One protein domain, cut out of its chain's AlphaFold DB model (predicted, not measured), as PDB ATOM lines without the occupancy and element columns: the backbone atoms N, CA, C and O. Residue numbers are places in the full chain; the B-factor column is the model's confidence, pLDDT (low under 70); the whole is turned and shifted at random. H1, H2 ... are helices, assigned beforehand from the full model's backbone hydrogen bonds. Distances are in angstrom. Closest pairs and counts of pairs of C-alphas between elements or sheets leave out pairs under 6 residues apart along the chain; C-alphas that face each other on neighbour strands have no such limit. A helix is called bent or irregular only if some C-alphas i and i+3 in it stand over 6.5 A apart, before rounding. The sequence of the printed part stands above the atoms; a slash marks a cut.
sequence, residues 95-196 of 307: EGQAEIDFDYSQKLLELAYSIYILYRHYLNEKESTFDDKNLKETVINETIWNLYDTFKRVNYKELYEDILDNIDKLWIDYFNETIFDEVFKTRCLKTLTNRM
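What this domain is: This is residues 95 to 196 of the 307 residues of the protein "S1 motif domain-containing protein" of Magnetococcales bacterium (UniProt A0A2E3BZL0). One long helix, H1, makes the longest axis, and the chain after it folds back through four shorter helices: H2 and H3 pack obliquely on H1, and H5 crosses it farther along. H4, a short helix, packs on H5 and does not reach H1. The printed part has 102 residues with five named helices, H1 to H5 in order along the chain, and no named strand; the class is all helix. It is compact, with a radius of gyration of the C-alphas of 14.0 A, yet elongated, spanning 47 by 27 by 23 A.

How they stand to each other: H1, residues 95 to 125, is the hub, touching three other helices. With its residues 108 to 120 alone it touches H2, residues 132 to 150; the closest C-alphas are those of Ala 112 and Ile 140, 5.7 A apart. These two form a helical hairpin, running opposite ways at a steep tilt of 45 degrees. H2 has a kink of 36 degrees near residue 142 and is only just irregular, C-alphas 142 and 145 being 6.9 A apart. With residues 100 to 108 alone H1 touches H3, residues 153 to 165, closest at the C-alphas of Tyr 104 and Lys 157, 5.6 A; they run the same way at a steep tilt of 51 degrees. H3 is irregular, with C-alphas 154 and 157 7.9 A apart. H2 and H3 meet only through their link. With residues 115 to 122 alone H1 touches residues 184 to 188 of H5, residues 182 to 195, closest at the C-alphas of Leu 118 and Cys 188, 6.8 A; they run opposite ways at a steep tilt of 51 degrees. H5 touches H4, residues 167 to 174, closest at the C-alphas of Asp 168 and Leu 189, 6.8 A. H4 is irregular, with C-alphas 168 and 171 7.9 A apart, and is apart from H1. The helix packing is mostly crossed, helices meeting at large angles. Each O i to N i+4 pair is within hydrogen-bond range in H1 and H5, against 10 of 15 in H2, 7 of 9 in H3 and 2 of 4 in H4.

Where its parts are: H1 runs 45.0 A from C-alpha 95 at (-48.091, -27.333, 6.049) to C-alpha 125 at (-27.264, -63.697, -10.478). H2 measures 27.1 A, H3 19.7 A, H4 9.6 A and H5 20.1 A, the last ending with C-alpha 195 at (-32.595, -43.229, -15.695).

The domain as a whole: The two C-alphas farthest apart, those of Glu 95 and Glu 127, are 47.1 A apart. The printed part has no cut, and no link is long. The mean pLDDT of the printed part is 83.9; residues 151 to 154, of which 153 to 154 belong to H3, and residues 176 to 177 are under 70.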
ATOM      1  N   GLU A  95     -47.503 -26.323   6.933       87.88
ATOM      2  CA  GLU A  95     -48.091 -27.333   6.049       87.88
ATOM      3  C   GLU A  95     -47.366 -27.373   4.697       87.88
ATOM      4  O   GLU A  95     -46.996 -28.455   4.241       87.88
ATOM      5  N   GLY A  96     -47.068 -26.210   4.109       89.00
ATOM      6  CA  GLY A  96     -46.295 -26.113   2.871       89.00
ATOM      7  C   GLY A  96     -44.879 -26.683   3.000       89.00
ATOM      8  O   GLY A  96     -44.431 -27.430   2.129       89.00
ATOM      9  N   GLN A  97     -44.177 -26.399   4.103       87.44
ATOM     10  CA  GLN A  97     -42.851 -26.978   4.346       87.44
ATOM     11  C   GLN A  97     -42.919 -28.501   4.538       87.44
ATOM     12  O   GLN A  97     -42.119 -29.226   3.949       87.44
ATOM     13  N   ALA A  98     -43.891 -28.998   5.308       87.75
ATOM     14  CA  ALA A  98     -44.078 -30.434   5.515       87.75
ATOM     15  C   ALA A  98     -44.430 -31.167   4.207       87.75
ATOM     16  O   ALA A  98     -44.002 -32.304   3.998       87.75
ATOM     17  N   GLU A  99     -45.166 -30.518   3.301       89.44
ATOM     18  CA  GLU A  99     -45.451 -31.059   1.972       89.44
ATOM     19  C   GLU A  99     -44.187 -31.202   1.123       89.44
ATOM     20  O   GLU A  99     -43.972 -32.259   0.517       89.44
ATOM     21  N   ILE A 100     -43.324 -30.184   1.130       88.31
ATOM     22  CA  ILE A 100     -42.022 -30.228   0.460       88.31
ATOM     23  C   ILE A 100     -41.168 -31.358   1.052       88.31
ATOM     24  O   ILE A 100     -40.671 -32.205   0.307       88.31
ATOM     25  N   ASP A 101     -41.039 -31.425   2.376       85.62
ATOM     26  CA  ASP A 101     -40.232 -32.443   3.059       85.62
ATOM     27  C   ASP A 101     -40.736 -33.867   2.754       85.62
ATOM     28  O   ASP A 101     -39.942 -34.784   2.502       85.62
ATOM     29  N   PHE A 102     -42.059 -34.060   2.699       88.81
ATOM     30  CA  PHE A 102     -42.673 -35.331   2.319       88.81
ATOM     31  C   PHE A 102     -42.357 -35.717   0.865       88.81
ATOM     32  O   PHE A 102     -41.968 -36.853   0.593       88.81
ATOM     33  N   ASP A 103     -42.510 -34.792  -0.086       88.81
ATOM     34  CA  ASP A 103     -42.254 -35.066  -1.505       88.81
ATOM     35  C   ASP A 103     -40.786 -35.461  -1.745       88.81
ATOM     36  O   ASP A 103     -40.491 -36.441  -2.436       88.81
ATOM     37  N   TYR A 104     -39.843 -34.757  -1.116       88.38
ATOM     38  CA  TYR A 104     -38.420 -35.069  -1.257       88.38
ATOM     39  C   TYR A 104     -37.993 -36.325  -0.486       88.38
ATOM     40  O   TYR A 104     -37.197 -37.105  -1.012       88.38
ATOM     41  N   SER A 105     -38.557 -36.600   0.695       87.69
ATOM     42  CA  SER A 105     -38.310 -37.873   1.393       87.69
ATOM     43  C   SER A 105     -38.849 -39.076   0.608       87.69
ATOM     44  O   SER A 105     -38.201 -40.126   0.571       87.69
ATOM     45  N   GLN A 106     -39.972 -38.920  -0.103       87.56
ATOM     46  CA  GLN A 106     -40.476 -39.932  -1.029       87.56
ATOM     47  C   GLN A 106     -39.510 -40.162  -2.203       87.56
ATOM     48  O   GLN A 106     -39.197 -41.311  -2.520       87.56
ATOM     49  N   LYS A 107     -39.011 -39.093  -2.838       87.88
ATOM     50  CA  LYS A 107     -38.041 -39.191  -3.946       87.88
ATOM     51  C   LYS A 107     -36.733 -39.849  -3.522       87.88
ATOM     52  O   LYS A 107     -36.203 -40.687  -4.250       87.88
ATOM     53  N   LEU A 108     -36.237 -39.501  -2.335       88.75
ATOM     54  CA  LEU A 108     -35.093 -40.163  -1.724       88.75
ATOM     55  C   LEU A 108     -35.411 -41.654  -1.561       88.75
ATOM     56  O   LEU A 108     -34.741 -42.486  -2.164       88.75
ATOM     57  N   LEU A 109     -36.491 -42.023  -0.871       88.19
ATOM     58  CA  LEU A 109     -36.852 -43.432  -0.685       88.19
ATOM     59  C   LEU A 109     -36.985 -44.211  -2.012       88.19
ATOM     60  O   LEU A 109     -36.614 -45.384  -2.081       88.19
ATOM     61  N   GLU A 110     -37.466 -43.576  -3.081       86.25
ATOM     62  CA  GLU A 110     -37.525 -44.150  -4.432       86.25
ATOM     63  C   GLU A 110     -36.143 -44.448  -5.035       86.25
ATOM     64  O   GLU A 110     -35.979 -45.466  -5.727       86.25
ATOM     65  N   LEU A 111     -35.140 -43.615  -4.745       87.81
ATOM     66  CA  LEU A 111     -33.744 -43.861  -5.101       87.81
ATOM     67  C   LEU A 111     -33.191 -45.079  -4.345       87.81
ATOM     68  O   LEU A 111     -32.706 -46.012  -4.985       87.81
ATOM     69  N   ALA A 112     -33.342 -45.142  -3.016       88.81
ATOM     70  CA  ALA A 112     -32.906 -46.316  -2.242       88.81
ATOM     71  C   ALA A 112     -33.622 -47.589  -2.687       88.81
ATOM     72  O   ALA A 112     -33.008 -48.644  -2.823       88.81
ATOM     73  N   TYR A 113     -34.925 -47.503  -2.960       87.00
ATOM     74  CA  TYR A 113     -35.685 -48.646  -3.445       87.00
ATOM     75  C   TYR A 113     -35.192 -49.115  -4.815       87.00
ATOM     76  O   TYR A 113     -35.158 -50.314  -5.086       87.00
ATOM     77  N   SER A 114     -34.756 -48.185  -5.666       87.75
ATOM     78  CA  SER A 114     -34.123 -48.525  -6.936       87.75
ATOM     79  C   SER A 114     -32.805 -49.269  -6.738       87.75
ATOM     80  O   SER A 114     -32.576 -50.272  -7.411       87.75
ATOM     81  N   ILE A 115     -31.975 -48.829  -5.791       89.81
ATOM     82  CA  ILE A 115     -30.736 -49.523  -5.419       89.81
ATOM     83  C   ILE A 115     -31.053 -50.922  -4.878       89.81
ATOM     84  O   ILE A 115     -30.440 -51.892  -5.314       89.81
ATOM     85  N   TYR A 116     -32.063 -51.053  -4.014       89.38
ATOM     86  CA  TYR A 116     -32.530 -52.341  -3.495       89.38
ATOM     87  C   TYR A 116     -32.941 -53.307  -4.610       89.38
ATOM     88  O   TYR A 116     -32.503 -54.454  -4.606       89.38
ATOM     89  N   ILE A 117     -33.743 -52.857  -5.582       87.88
ATOM     90  CA  ILE A 117     -34.153 -53.700  -6.715       87.88
ATOM     91  C   ILE A 117     -32.921 -54.184  -7.480       87.88
ATOM     92  O   ILE A 117     -32.801 -55.375  -7.754       87.88
ATOM     93  N   LEU A 118     -31.997 -53.276  -7.801       89.50
ATOM     94  CA  LEU A 118     -30.774 -53.625  -8.520       89.50
ATOM     95  C   LEU A 118     -29.925 -54.621  -7.726       89.50
ATOM     96  O   LEU A 118     -29.412 -55.576  -8.304       89.50
ATOM     97  N   TYR A 119     -29.800 -54.425  -6.413       89.81
ATOM     98  CA  TYR A 119     -29.003 -55.294  -5.554       89.81
ATOM     99  C   TYR A 119     -29.623 -56.683  -5.410       89.81
ATOM    100  O   TYR A 119     -28.924 -57.687  -5.501       89.81
ATOM    101  N   ARG A 120     -30.950 -56.762  -5.287       88.38
ATOM    102  CA  ARG A 120     -31.691 -58.027  -5.307       88.38
ATOM    103  C   ARG A 120     -31.425 -58.816  -6.589       88.38
ATOM    104  O   ARG A 120     -31.168 -60.014  -6.527       88.38
ATOM    105  N   HIS A 121     -31.474 -58.155  -7.748       86.69
ATOM    106  CA  HIS A 121     -31.162 -58.795  -9.032       86.69
ATOM    107  C   HIS A 121     -29.707 -59.258  -9.095       86.69
ATOM    108  O   HIS A 121     -29.451 -60.397  -9.468       86.69
ATOM    109  N   TYR A 122     -28.777 -58.432  -8.626       88.69
ATOM    110  CA  TYR A 122     -27.364 -58.789  -8.536       88.69
ATOM    111  C   TYR A 122     -27.094 -60.022  -7.656       88.69
ATOM    112  O   TYR A 122     -26.307 -60.891  -8.023       88.69
ATOM    113  N   LEU A 123     -27.764 -60.133  -6.504       87.81
ATOM    114  CA  LEU A 123     -27.635 -61.295  -5.620       87.81
ATOM    115  C   LEU A 123     -28.249 -62.565  -6.221       87.81
ATOM    116  O   LEU A 123     -27.696 -63.649  -6.034       87.81
ATOM    117  N   ASN A 124     -29.350 -62.435  -6.969       86.19
ATOM    118  CA  ASN A 124     -29.953 -63.556  -7.692       86.19
ATOM    119  C   ASN A 124     -29.014 -64.111  -8.776       86.19
ATOM    120  O   ASN A 124     -28.917 -65.327  -8.912       86.19
ATOM    121  N   GLU A 125     -28.290 -63.254  -9.510       85.00
ATOM    122  CA  GLU A 125     -27.264 -63.697 -10.478       85.00
ATOM    123  C   GLU A 125     -26.135 -64.491  -9.810       85.00
ATOM    124  O   GLU A 125     -25.571 -65.402 -10.409       85.00
ATOM    125  N   LYS A 126     -25.803 -64.142  -8.565       83.88
ATOM    126  CA  LYS A 126     -24.790 -64.829  -7.757       83.88
ATOM    127  C   LYS A 126     -25.313 -66.077  -7.041       83.88
ATOM    128  O   LYS A 126     -24.590 -66.613  -6.202       83.88
ATOM    129  N   GLU A 127     -26.556 -66.491  -7.292       79.69
ATOM    130  CA  GLU A 127     -27.221 -67.610  -6.605       79.69
ATOM    131  C   GLU A 127     -27.132 -67.514  -5.067       79.69
ATOM    132  O   GLU A 127     -27.054 -68.510  -4.347       79.69
ATOM    133  N   SER A 128     -27.118 -66.288  -4.537       76.31
ATOM    134  CA  SER A 128     -27.013 -66.047  -3.099       76.31
ATOM    135  C   SER A 128     -28.379 -66.195  -2.432       76.31
ATOM    136  O   SER A 128     -29.383 -65.699  -2.937       76.31
ATOM    137  N   THR A 129     -28.430 -66.847  -1.269       76.50
ATOM    138  CA  THR A 129     -29.658 -66.922  -0.464       76.50
ATOM    139  C   THR A 129     -29.787 -65.681   0.412       76.50
ATOM    140  O   THR A 129     -28.838 -65.282   1.086       76.50
ATOM    141  N   PHE A 130     -30.957 -65.045   0.403       76.69
ATOM    142  CA  PHE A 130     -31.244 -63.880   1.237       76.69
ATOM    143  C   PHE A 130     -32.728 -63.816   1.603       76.69
ATOM    144  O   PHE A 130     -33.592 -64.284   0.864       76.69
ATOM    145  N   ASP A 131     -33.022 -63.223   2.759       79.19
ATOM    146  CA  ASP A 131     -34.389 -62.871   3.139       79.19
ATOM    147  C   ASP A 131     -34.754 -61.512   2.523       79.19
ATOM    148  O   ASP A 131     -34.174 -60.488   2.886       79.19
ATOM    149  N   ASP A 132     -35.724 -61.508   1.603       75.25
ATOM    150  CA  ASP A 132     -36.188 -60.327   0.859       75.25
ATOM    151  C   ASP A 132     -36.571 -59.158   1.794       75.25
ATOM    152  O   ASP A 132     -36.301 -57.991   1.487       75.25
ATOM    153  N   LYS A 133     -37.179 -59.442   2.957       72.88
ATOM    154  CA  LYS A 133     -37.617 -58.389   3.888       72.88
ATOM    155  C   LYS A 133     -36.429 -57.732   4.587       72.88
ATOM    156  O   LYS A 133     -36.350 -56.503   4.619       72.88
ATOM    157  N   ASN A 134     -35.509 -58.542   5.104       83.31
ATOM    158  CA  ASN A 134     -34.298 -58.052   5.755       83.31
ATOM    159  C   ASN A 134     -33.370 -57.357   4.756       83.31
ATOM    160  O   ASN A 134     -32.854 -56.289   5.062       83.31
ATOM    161  N   LEU A 135     -33.235 -57.883   3.533       85.50
ATOM    162  CA  LEU A 135     -32.421 -57.274   2.481       85.50
ATOM    163  C   LEU A 135     -32.850 -55.831   2.197       85.50
ATOM    164  O   LEU A 135     -32.015 -54.934   2.092       85.50
ATOM    165  N   LYS A 136     -34.161 -55.605   2.082       86.38
ATOM    166  CA  LYS A 136     -34.710 -54.275   1.828       86.38
ATOM    167  C   LYS A 136     -34.384 -53.295   2.948       86.38
ATOM    168  O   LYS A 136     -33.981 -52.170   2.664       86.38
ATOM    169  N   GLU A 137     -34.581 -53.703   4.200       85.94
ATOM    170  CA  GLU A 137     -34.289 -52.854   5.356       85.94
ATOM    171  C   GLU A 137     -32.787 -52.564   5.468       85.94
ATOM    172  O   GLU A 137     -32.418 -51.412   5.676       85.94
ATOM    173  N   THR A 138     -31.927 -53.556   5.210       87.12
ATOM    174  CA  THR A 138     -30.470 -53.378   5.169       87.12
ATOM    175  C   THR A 138     -30.052 -52.386   4.088       87.12
ATOM    176  O   THR A 138     -29.346 -51.432   4.386       87.12
ATOM    177  N   VAL A 139     -30.522 -52.537   2.844       88.56
ATOM    178  CA  VAL A 139     -30.153 -51.607   1.760       88.56
ATOM    179  C   VAL A 139     -30.606 -50.180   2.067       88.56
ATOM    180  O   VAL A 139     -29.852 -49.239   1.834       88.56
ATOM    181  N   ILE A 140     -31.817 -49.994   2.600       88.31
ATOM    182  CA  ILE A 140     -32.306 -48.656   2.967       88.31
ATOM    183  C   ILE A 140     -31.496 -48.085   4.141       88.31
ATOM    184  O   ILE A 140     -31.205 -46.887   4.142       88.31
ATOM    185  N   ASN A 141     -31.094 -48.928   5.100       87.56
ATOM    186  CA  ASN A 141     -30.235 -48.531   6.212       87.56
ATOM    187  C   ASN A 141     -28.875 -48.014   5.727       87.56
ATOM    188  O   ASN A 141     -28.508 -46.889   6.050       87.56
ATOM    189  N   GLU A 142     -28.192 -48.800   4.891       85.88
ATOM    190  CA  GLU A 142     -26.866 -48.487   4.340       85.88
ATOM    191  C   GLU A 142     -26.862 -47.322   3.342       85.88
ATOM    192  O   GLU A 142     -25.804 -46.821   2.971       85.88
ATOM    193  N   THR A 143     -28.037 -46.891   2.882       86.88
ATOM    194  CA  THR A 143     -28.169 -45.785   1.936       86.88
ATOM    195  C   THR A 143     -28.765 -44.560   2.621       86.88
ATOM    196  O   THR A 143     -28.058 -43.713   3.156       86.88
ATOM    197  N   ILE A 144     -30.088 -44.443   2.622       85.94
ATOM    198  CA  ILE A 144     -30.771 -43.176   2.897       85.94
ATOM    199  C   ILE A 144     -30.981 -42.926   4.382       85.94
ATOM    200  O   ILE A 144     -30.937 -41.778   4.817       85.94
ATOM    201  N   TRP A 145     -31.177 -43.965   5.193       86.56
ATOM    202  CA  TRP A 145     -31.355 -43.749   6.629       86.56
ATOM    203  C   TRP A 145     -30.088 -43.247   7.313       86.56
ATOM    204  O   TRP A 145     -30.204 -42.406   8.201       86.56
ATOM    205  N   ASN A 146     -28.907 -43.697   6.886       81.81
ATOM    206  CA  ASN A 146     -27.644 -43.140   7.373       81.81
ATOM    207  C   ASN A 146     -27.498 -41.657   6.995       81.81
ATOM    208  O   ASN A 146     -27.036 -40.858   7.807       81.81
ATOM    209  N   LEU A 147     -27.982 -41.252   5.815       81.00
ATOM    210  CA  LEU A 147     -27.981 -39.842   5.419       81.00
ATOM    211  C   LEU A 147     -28.895 -38.974   6.282       81.00
ATOM    212  O   LEU A 147     -28.569 -37.817   6.513       81.00
ATOM    213  N   TYR A 148     -30.013 -39.496   6.785       77.81
ATOM    214  CA  TYR A 148     -30.925 -38.718   7.634       77.81
ATOM    215  C   TYR A 148     -30.353 -38.386   9.014       77.81
ATOM    216  O   TYR A 148     -30.793 -37.417   9.635       77.81
ATOM    217  N   ASP A 149     -29.390 -39.172   9.498       70.44
ATOM    218  CA  ASP A 149     -28.676 -38.864  10.736       70.44
ATOM    219  C   ASP A 149     -27.690 -37.690  10.511       70.44
ATOM    220  O   ASP A 149     -27.521 -36.843  11.392       70.44
ATOM    221  N   THR A 150     -27.112 -37.583   9.305       71.06
ATOM    222  CA  THR A 150     -26.172 -36.519   8.897       71.06
ATOM    223  C   THR A 150     -26.881 -35.235   8.454       71.06
ATOM    224  O   THR A 150     -26.509 -34.132   8.857       71.06
ATOM    225  N   PHE A 151     -27.935 -35.368   7.650       65.12
ATOM    226  CA  PHE A 151     -28.740 -34.280   7.106       65.12
ATOM    227  C   PHE A 151     -30.070 -34.221   7.862       65.12
ATOM    228  O   PHE A 151     -30.949 -35.066   7.686       65.12
ATOM    229  N   LYS A 152     -30.240 -33.210   8.725       63.75
ATOM    230  CA  LYS A 152     -31.527 -32.963   9.399       63.75
ATOM    231  C   LYS A 152     -32.641 -32.748   8.358       63.75
ATOM    232  O   LYS A 152     -32.379 -32.216   7.282       63.75
ATOM    233  N   ARG A 153     -33.889 -33.091   8.720       56.88
ATOM    234  CA  ARG A 153     -35.101 -33.052   7.860       56.88
ATOM    235  C   ARG A 153     -35.249 -31.820   6.960       56.88
ATOM    236  O   ARG A 153     -35.675 -31.960   5.825       56.88
ATOM    237  N   VAL A 154     -34.823 -30.655   7.442       57.72
ATOM    238  CA  VAL A 154     -34.919 -29.358   6.748       57.72
ATOM    239  C   VAL A 154     -34.183 -29.336   5.392       57.72
ATOM    240  O   VAL A 154     -34.524 -28.535   4.529       57.72
ATOM    241  N   ASN A 155     -33.227 -30.243   5.156       74.50
ATOM    242  CA  ASN A 155     -32.350 -30.193   3.980       74.50
ATOM    243  C   ASN A 155     -32.590 -31.334   2.972       74.50
ATOM    244  O   ASN A 155     -31.741 -31.580   2.119       74.50
ATOM    245  N   TYR A 156     -33.720 -32.053   3.022       84.56
ATOM    246  CA  TYR A 156     -33.964 -33.175   2.094       84.56
ATOM    247  C   TYR A 156     -34.042 -32.759   0.628       84.56
ATOM    248  O   TYR A 156     -33.601 -33.505  -0.248       84.56
ATOM    249  N   LYS A 157     -34.559 -31.558   0.360       85.56
ATOM    250  CA  LYS A 157     -34.547 -30.978  -0.981       85.56
ATOM    251  C   LYS A 157     -33.125 -30.779  -1.498       85.56
ATOM    252  O   LYS A 157     -32.812 -31.247  -2.587       85.56
ATOM    253  N   GLU A 158     -32.296 -30.102  -0.710       85.31
ATOM    254  CA  GLU A 158     -30.906 -29.804  -1.062       85.31
ATOM    255  C   GLU A 158     -30.111 -31.094  -1.247       85.31
ATOM    256  O   GLU A 158     -29.434 -31.248  -2.252       85.31
ATOM    257  N   LEU A 159     -30.280 -32.059  -0.337       86.50
ATOM    258  CA  LEU A 159     -29.648 -33.372  -0.424       86.50
ATOM    259  C   LEU A 159     -30.030 -34.109  -1.711       86.50
ATOM    260  O   LEU A 159     -29.172 -34.680  -2.375       86.50
ATOM    261  N   TYR A 160     -31.317 -34.129  -2.067       87.81
ATOM    262  CA  TYR A 160     -31.764 -34.814  -3.277       87.81
ATOM    263  C   TYR A 160     -31.242 -34.135  -4.548       87.81
ATOM    264  O   TYR A 160     -30.811 -34.825  -5.466       87.81
ATOM    265  N   GLU A 161     -31.280 -32.802  -4.607       85.56
ATOM    266  CA  GLU A 161     -30.754 -32.037  -5.744       85.56
ATOM    267  C   GLU A 161     -29.231 -32.232  -5.878       85.56
ATOM    268  O   GLU A 161     -28.755 -32.527  -6.971       85.56
ATOM    269  N   ASP A 162     -28.492 -32.215  -4.768       85.94
ATOM    270  CA  ASP A 162     -27.044 -32.445  -4.731       85.94
ATOM    271  C   ASP A 162     -26.653 -33.871  -5.162       85.94
ATOM    272  O   ASP A 162     -25.740 -34.049  -5.968       85.94
ATOM    273  N   ILE A 163     -27.405 -34.894  -4.730       87.44
ATOM    274  CA  ILE A 163     -27.217 -36.283  -5.188       87.44
ATOM    275  C   ILE A 163     -27.413 -36.404  -6.702       87.44
ATOM    276  O   ILE A 163     -26.696 -37.162  -7.358       87.44
ATOM    277  N   LEU A 164     -28.402 -35.708  -7.270       85.62
ATOM    278  CA  LEU A 164     -28.637 -35.747  -8.712       85.62
ATOM    279  C   LEU A 164     -27.549 -34.997  -9.486       85.62
ATOM    280  O   LEU A 164     -27.154 -35.455 -10.553       85.62
ATOM    281  N   ASP A 165     -27.037 -33.891  -8.959       83.00
ATOM    282  CA  ASP A 165     -25.956 -33.150  -9.611       83.00
ATOM    283  C   ASP A 165     -24.608 -33.898  -9.517       83.00
ATOM    284  O   ASP A 165     -23.780 -33.798 -10.422       83.00
ATOM    285  N   ASN A 166     -24.406 -34.706  -8.467       84.38
ATOM    286  CA  ASN A 166     -23.157 -35.420  -8.176       84.38
ATOM    287  C   ASN A 166     -23.317 -36.952  -8.125       84.38
ATOM    288  O   ASN A 166     -22.654 -37.625  -7.330       84.38
ATOM    289  N   ILE A 167     -24.162 -37.533  -8.985       86.44
ATOM    290  CA  ILE A 167     -24.485 -38.971  -8.935       86.44
ATOM    291  C   ILE A 167     -23.247 -39.876  -9.034       86.44
ATOM    292  O   ILE A 167     -23.202 -40.931  -8.408       86.44
ATOM    293  N   ASP A 168     -22.201 -39.454  -9.744       84.00
ATOM    294  CA  ASP A 168     -20.957 -40.221  -9.893       84.00
ATOM    295  C   ASP A 168     -20.212 -40.423  -8.562       84.00
ATOM    296  O   ASP A 168     -19.436 -41.367  -8.412       84.00
ATOM    297  N   LYS A 169     -20.476 -39.563  -7.571       83.94
ATOM    298  CA  LYS A 169     -19.887 -39.626  -6.229       83.94
ATOM    299  C   LYS A 169     -20.816 -40.251  -5.193       83.94
ATOM    300  O   LYS A 169     -20.487 -40.250  -4.010       83.94
ATOM    301  N   LEU A 170     -21.937 -40.844  -5.615       85.25
ATOM    302  CA  LEU A 170     -22.952 -41.430  -4.733       85.25
ATOM    303  C   LEU A 170     -22.354 -42.331  -3.632       85.25
ATOM    304  O   LEU A 170     -22.705 -42.218  -2.460       85.25
ATOM    305  N   TRP A 171     -21.416 -43.206  -3.999       85.75
ATOM    306  CA  TRP A 171     -20.799 -44.167  -3.074       85.75
ATOM    307  C   TRP A 171     -19.668 -43.597  -2.211       85.75
ATOM    308  O   TRP A 171     -19.255 -44.270  -1.273       85.75
ATOM    309  N   ILE A 172     -19.146 -42.417  -2.554       83.00
ATOM    310  CA  ILE A 172     -17.984 -41.792  -1.900       83.00
ATOM    311  C   ILE A 172     -18.441 -40.679  -0.957       83.00
ATOM    312  O   ILE A 172     -17.977 -40.576   0.172       83.00
ATOM    313  N   ASP A 173     -19.371 -39.843  -1.406       80.50
ATOM    314  CA  ASP A 173     -19.771 -38.663  -0.644       80.50
ATOM    315  C   ASP A 173     -20.985 -38.960   0.252       80.50
ATOM    316  O   ASP A 173     -21.120 -38.362   1.320       80.50
ATOM    317  N   TYR A 174     -21.836 -39.924  -0.129       80.62
ATOM    318  CA  TYR A 174     -23.124 -40.152   0.536       80.62
ATOM    319  C   TYR A 174     -23.236 -41.521   1.224       80.62
ATOM    320  O   TYR A 174     -23.617 -41.589   2.390       80.62
ATOM    321  N   PHE A 175     -22.900 -42.621   0.545       82.44
ATOM    322  CA  PHE A 175     -23.086 -43.984   1.077       82.44
ATOM    323  C   PHE A 175     -21.772 -44.652   1.513       82.44
ATOM    324  O   PHE A 175     -21.467 -45.778   1.113       82.44
ATOM    325  N   ASN A 176     -20.967 -43.941   2.304       67.44
ATOM    326  CA  ASN A 176     -19.700 -44.457   2.828       67.44
ATOM    327  C   ASN A 176     -19.882 -45.780   3.598       67.44
ATOM    328  O   ASN A 176     -20.855 -45.937   4.328       67.44
ATOM    329  N   GLU A 177     -18.929 -46.708   3.438       67.00
ATOM    330  CA  GLU A 177     -18.882 -48.012   4.138       67.00
ATOM    331  C   GLU A 177     -20.089 -48.942   3.887       67.00
ATOM    332  O   GLU A 177     -20.625 -49.566   4.794       67.00
ATOM    333  N   THR A 178     -20.496 -49.088   2.625       76.31
ATOM    334  CA  THR A 178     -21.631 -49.944   2.238       76.31
ATOM    335  C   THR A 178     -21.311 -51.438   2.107       76.31
ATOM    336  O   THR A 178     -20.197 -51.840   1.780       76.31
ATOM    337  N   ILE A 179     -22.356 -52.272   2.207       81.75
ATOM    338  CA  ILE A 179     -22.342 -53.720   1.890       81.75
ATOM    339  C   ILE A 179     -22.105 -54.052   0.400       81.75
ATOM    340  O   ILE A 179     -22.113 -55.220   0.001       81.75
ATOM    341  N   PHE A 180     -21.985 -53.034  -0.449       87.75
ATOM    342  CA  PHE A 180     -21.941 -53.173  -1.898       87.75
ATOM    343  C   PHE A 180     -20.514 -53.403  -2.390       87.75
ATOM    344  O   PHE A 180     -19.600 -52.665  -2.028       87.75
ATOM    345  N   ASP A 181     -20.322 -54.385  -3.271       89.12
ATOM    346  CA  ASP A 181     -19.036 -54.580  -3.939       89.12
ATOM    347  C   ASP A 181     -18.846 -53.616  -5.125       89.12
ATOM    348  O   ASP A 181     -19.795 -53.039  -5.664       89.12
ATOM    349  N   GLU A 182     -17.593 -53.429  -5.543       89.12
ATOM    350  CA  GLU A 182     -17.228 -52.479  -6.608       89.12
ATOM    351  C   GLU A 182     -17.891 -52.802  -7.958       89.12
ATOM    352  O   GLU A 182     -18.223 -51.907  -8.746       89.12
ATOM    353  N   VAL A 183     -18.155 -54.089  -8.208       89.81
ATOM    354  CA  VAL A 183     -18.855 -54.554  -9.411       89.81
ATOM    355  C   VAL A 183     -20.299 -54.054  -9.407       89.81
ATOM    356  O   VAL A 183     -20.758 -53.496 -10.409       89.81
ATOM    357  N   PHE A 184     -21.011 -54.221  -8.290       90.69
ATOM    358  CA  PHE A 184     -22.367 -53.713  -8.143       90.69
ATOM    359  C   PHE A 184     -22.409 -52.188  -8.220       90.69
ATOM    360  O   PHE A 184     -23.211 -51.653  -8.985       90.69
ATOM    361  N   LYS A 185     -21.531 -51.487  -7.489       90.38
ATOM    362  CA  LYS A 185     -21.483 -50.014  -7.461       90.38
ATOM    363  C   LYS A 185     -21.380 -49.415  -8.863       90.38
ATOM    364  O   LYS A 185     -22.160 -48.529  -9.213       90.38
ATOM    365  N   THR A 186     -20.482 -49.953  -9.689       88.88
ATOM    366  CA  THR A 186     -20.264 -49.489 -11.069       88.88
ATOM    367  C   THR A 186     -21.488 -49.729 -11.957       88.88
ATOM    368  O   THR A 186     -21.930 -48.834 -12.680       88.88
ATOM    369  N   ARG A 187     -22.074 -50.936 -11.897       88.88
ATOM    370  CA  ARG A 187     -23.285 -51.271 -12.668       88.88
ATOM    371  C   ARG A 187     -24.476 -50.420 -12.237       88.88
ATOM    372  O   ARG A 187     -25.212 -49.918 -13.082       88.88
ATOM    373  N   CYS A 188     -24.644 -50.247 -10.930       89.12
ATOM    374  CA  CYS A 188     -25.719 -49.464 -10.349       89.12
ATOM    375  C   CYS A 188     -25.637 -48.004 -10.805       89.12
ATOM    376  O   CYS A 188     -26.629 -47.510 -11.331       89.12
ATOM    377  N   LEU A 189     -24.462 -47.361 -10.729       89.38
ATOM    378  CA  LEU A 189     -24.271 -45.990 -11.224       89.38
ATOM    379  C   LEU A 189     -24.672 -45.850 -12.685       89.38
ATOM    380  O   LEU A 189     -25.523 -45.028 -13.001       89.38
ATOM    381  N   LYS A 190     -24.149 -46.712 -13.562       87.94
ATOM    382  CA  LYS A 190     -24.492 -46.684 -14.989       87.94
ATOM    383  C   LYS A 190     -26.007 -46.749 -15.212       87.94
ATOM    384  O   LYS A 190     -26.551 -46.008 -16.030       87.94
ATOM    385  N   THR A 191     -26.701 -47.616 -14.478       86.31
ATOM    386  CA  THR A 191     -28.159 -47.740 -14.570       86.31
ATOM    387  C   THR A 191     -28.896 -46.530 -13.999       86.31
ATOM    388  O   THR A 191     -29.900 -46.112 -14.576       86.31
ATOM    389  N   LEU A 192     -28.443 -45.973 -12.875       86.88
ATOM    390  CA  LEU A 192     -29.048 -44.787 -12.267       86.88
ATOM    391  C   LEU A 192     -28.892 -43.568 -13.185       86.88
ATOM    392  O   LEU A 192     -29.894 -42.917 -13.476       86.88
ATOM    393  N   THR A 193     -27.695 -43.334 -13.727       85.44
ATOM    394  CA  THR A 193     -27.406 -42.240 -14.666       85.44
ATOM    395  C   THR A 193     -28.272 -42.338 -15.920       85.44
ATOM    396  O   THR A 193     -28.902 -41.361 -16.313       85.44
ATOM    397  N   ASN A 194     -28.426 -43.534 -16.499       83.75
ATOM    398  CA  ASN A 194     -29.303 -43.743 -17.661       83.75
ATOM    399  C   ASN A 194     -30.790 -43.465 -17.377       83.75
ATOM    400  O   ASN A 194     -31.576 -43.270 -18.305       83.75
ATOM    401  N   ARG A 195     -31.208 -43.486 -16.107       83.00
ATOM    402  CA  ARG A 195     -32.595 -43.229 -15.695       83.00
ATOM    403  C   ARG A 195     -32.864 -41.770 -15.346       83.00
ATOM    404  O   ARG A 195     -34.037 -41.415 -15.175       83.00
ATOM    405  N   MET A 196     -31.825 -40.947 -15.253       81.38
ATOM    406  CA  MET A 196     -31.948 -39.515 -15.027       81.38
ATOM    407  C   MET A 196     -32.346 -38.826 -16.331       81.38
ATOM    408  O   MET A 196     -31.739 -39.033 -17.379       81.38
TER     409      MET A 196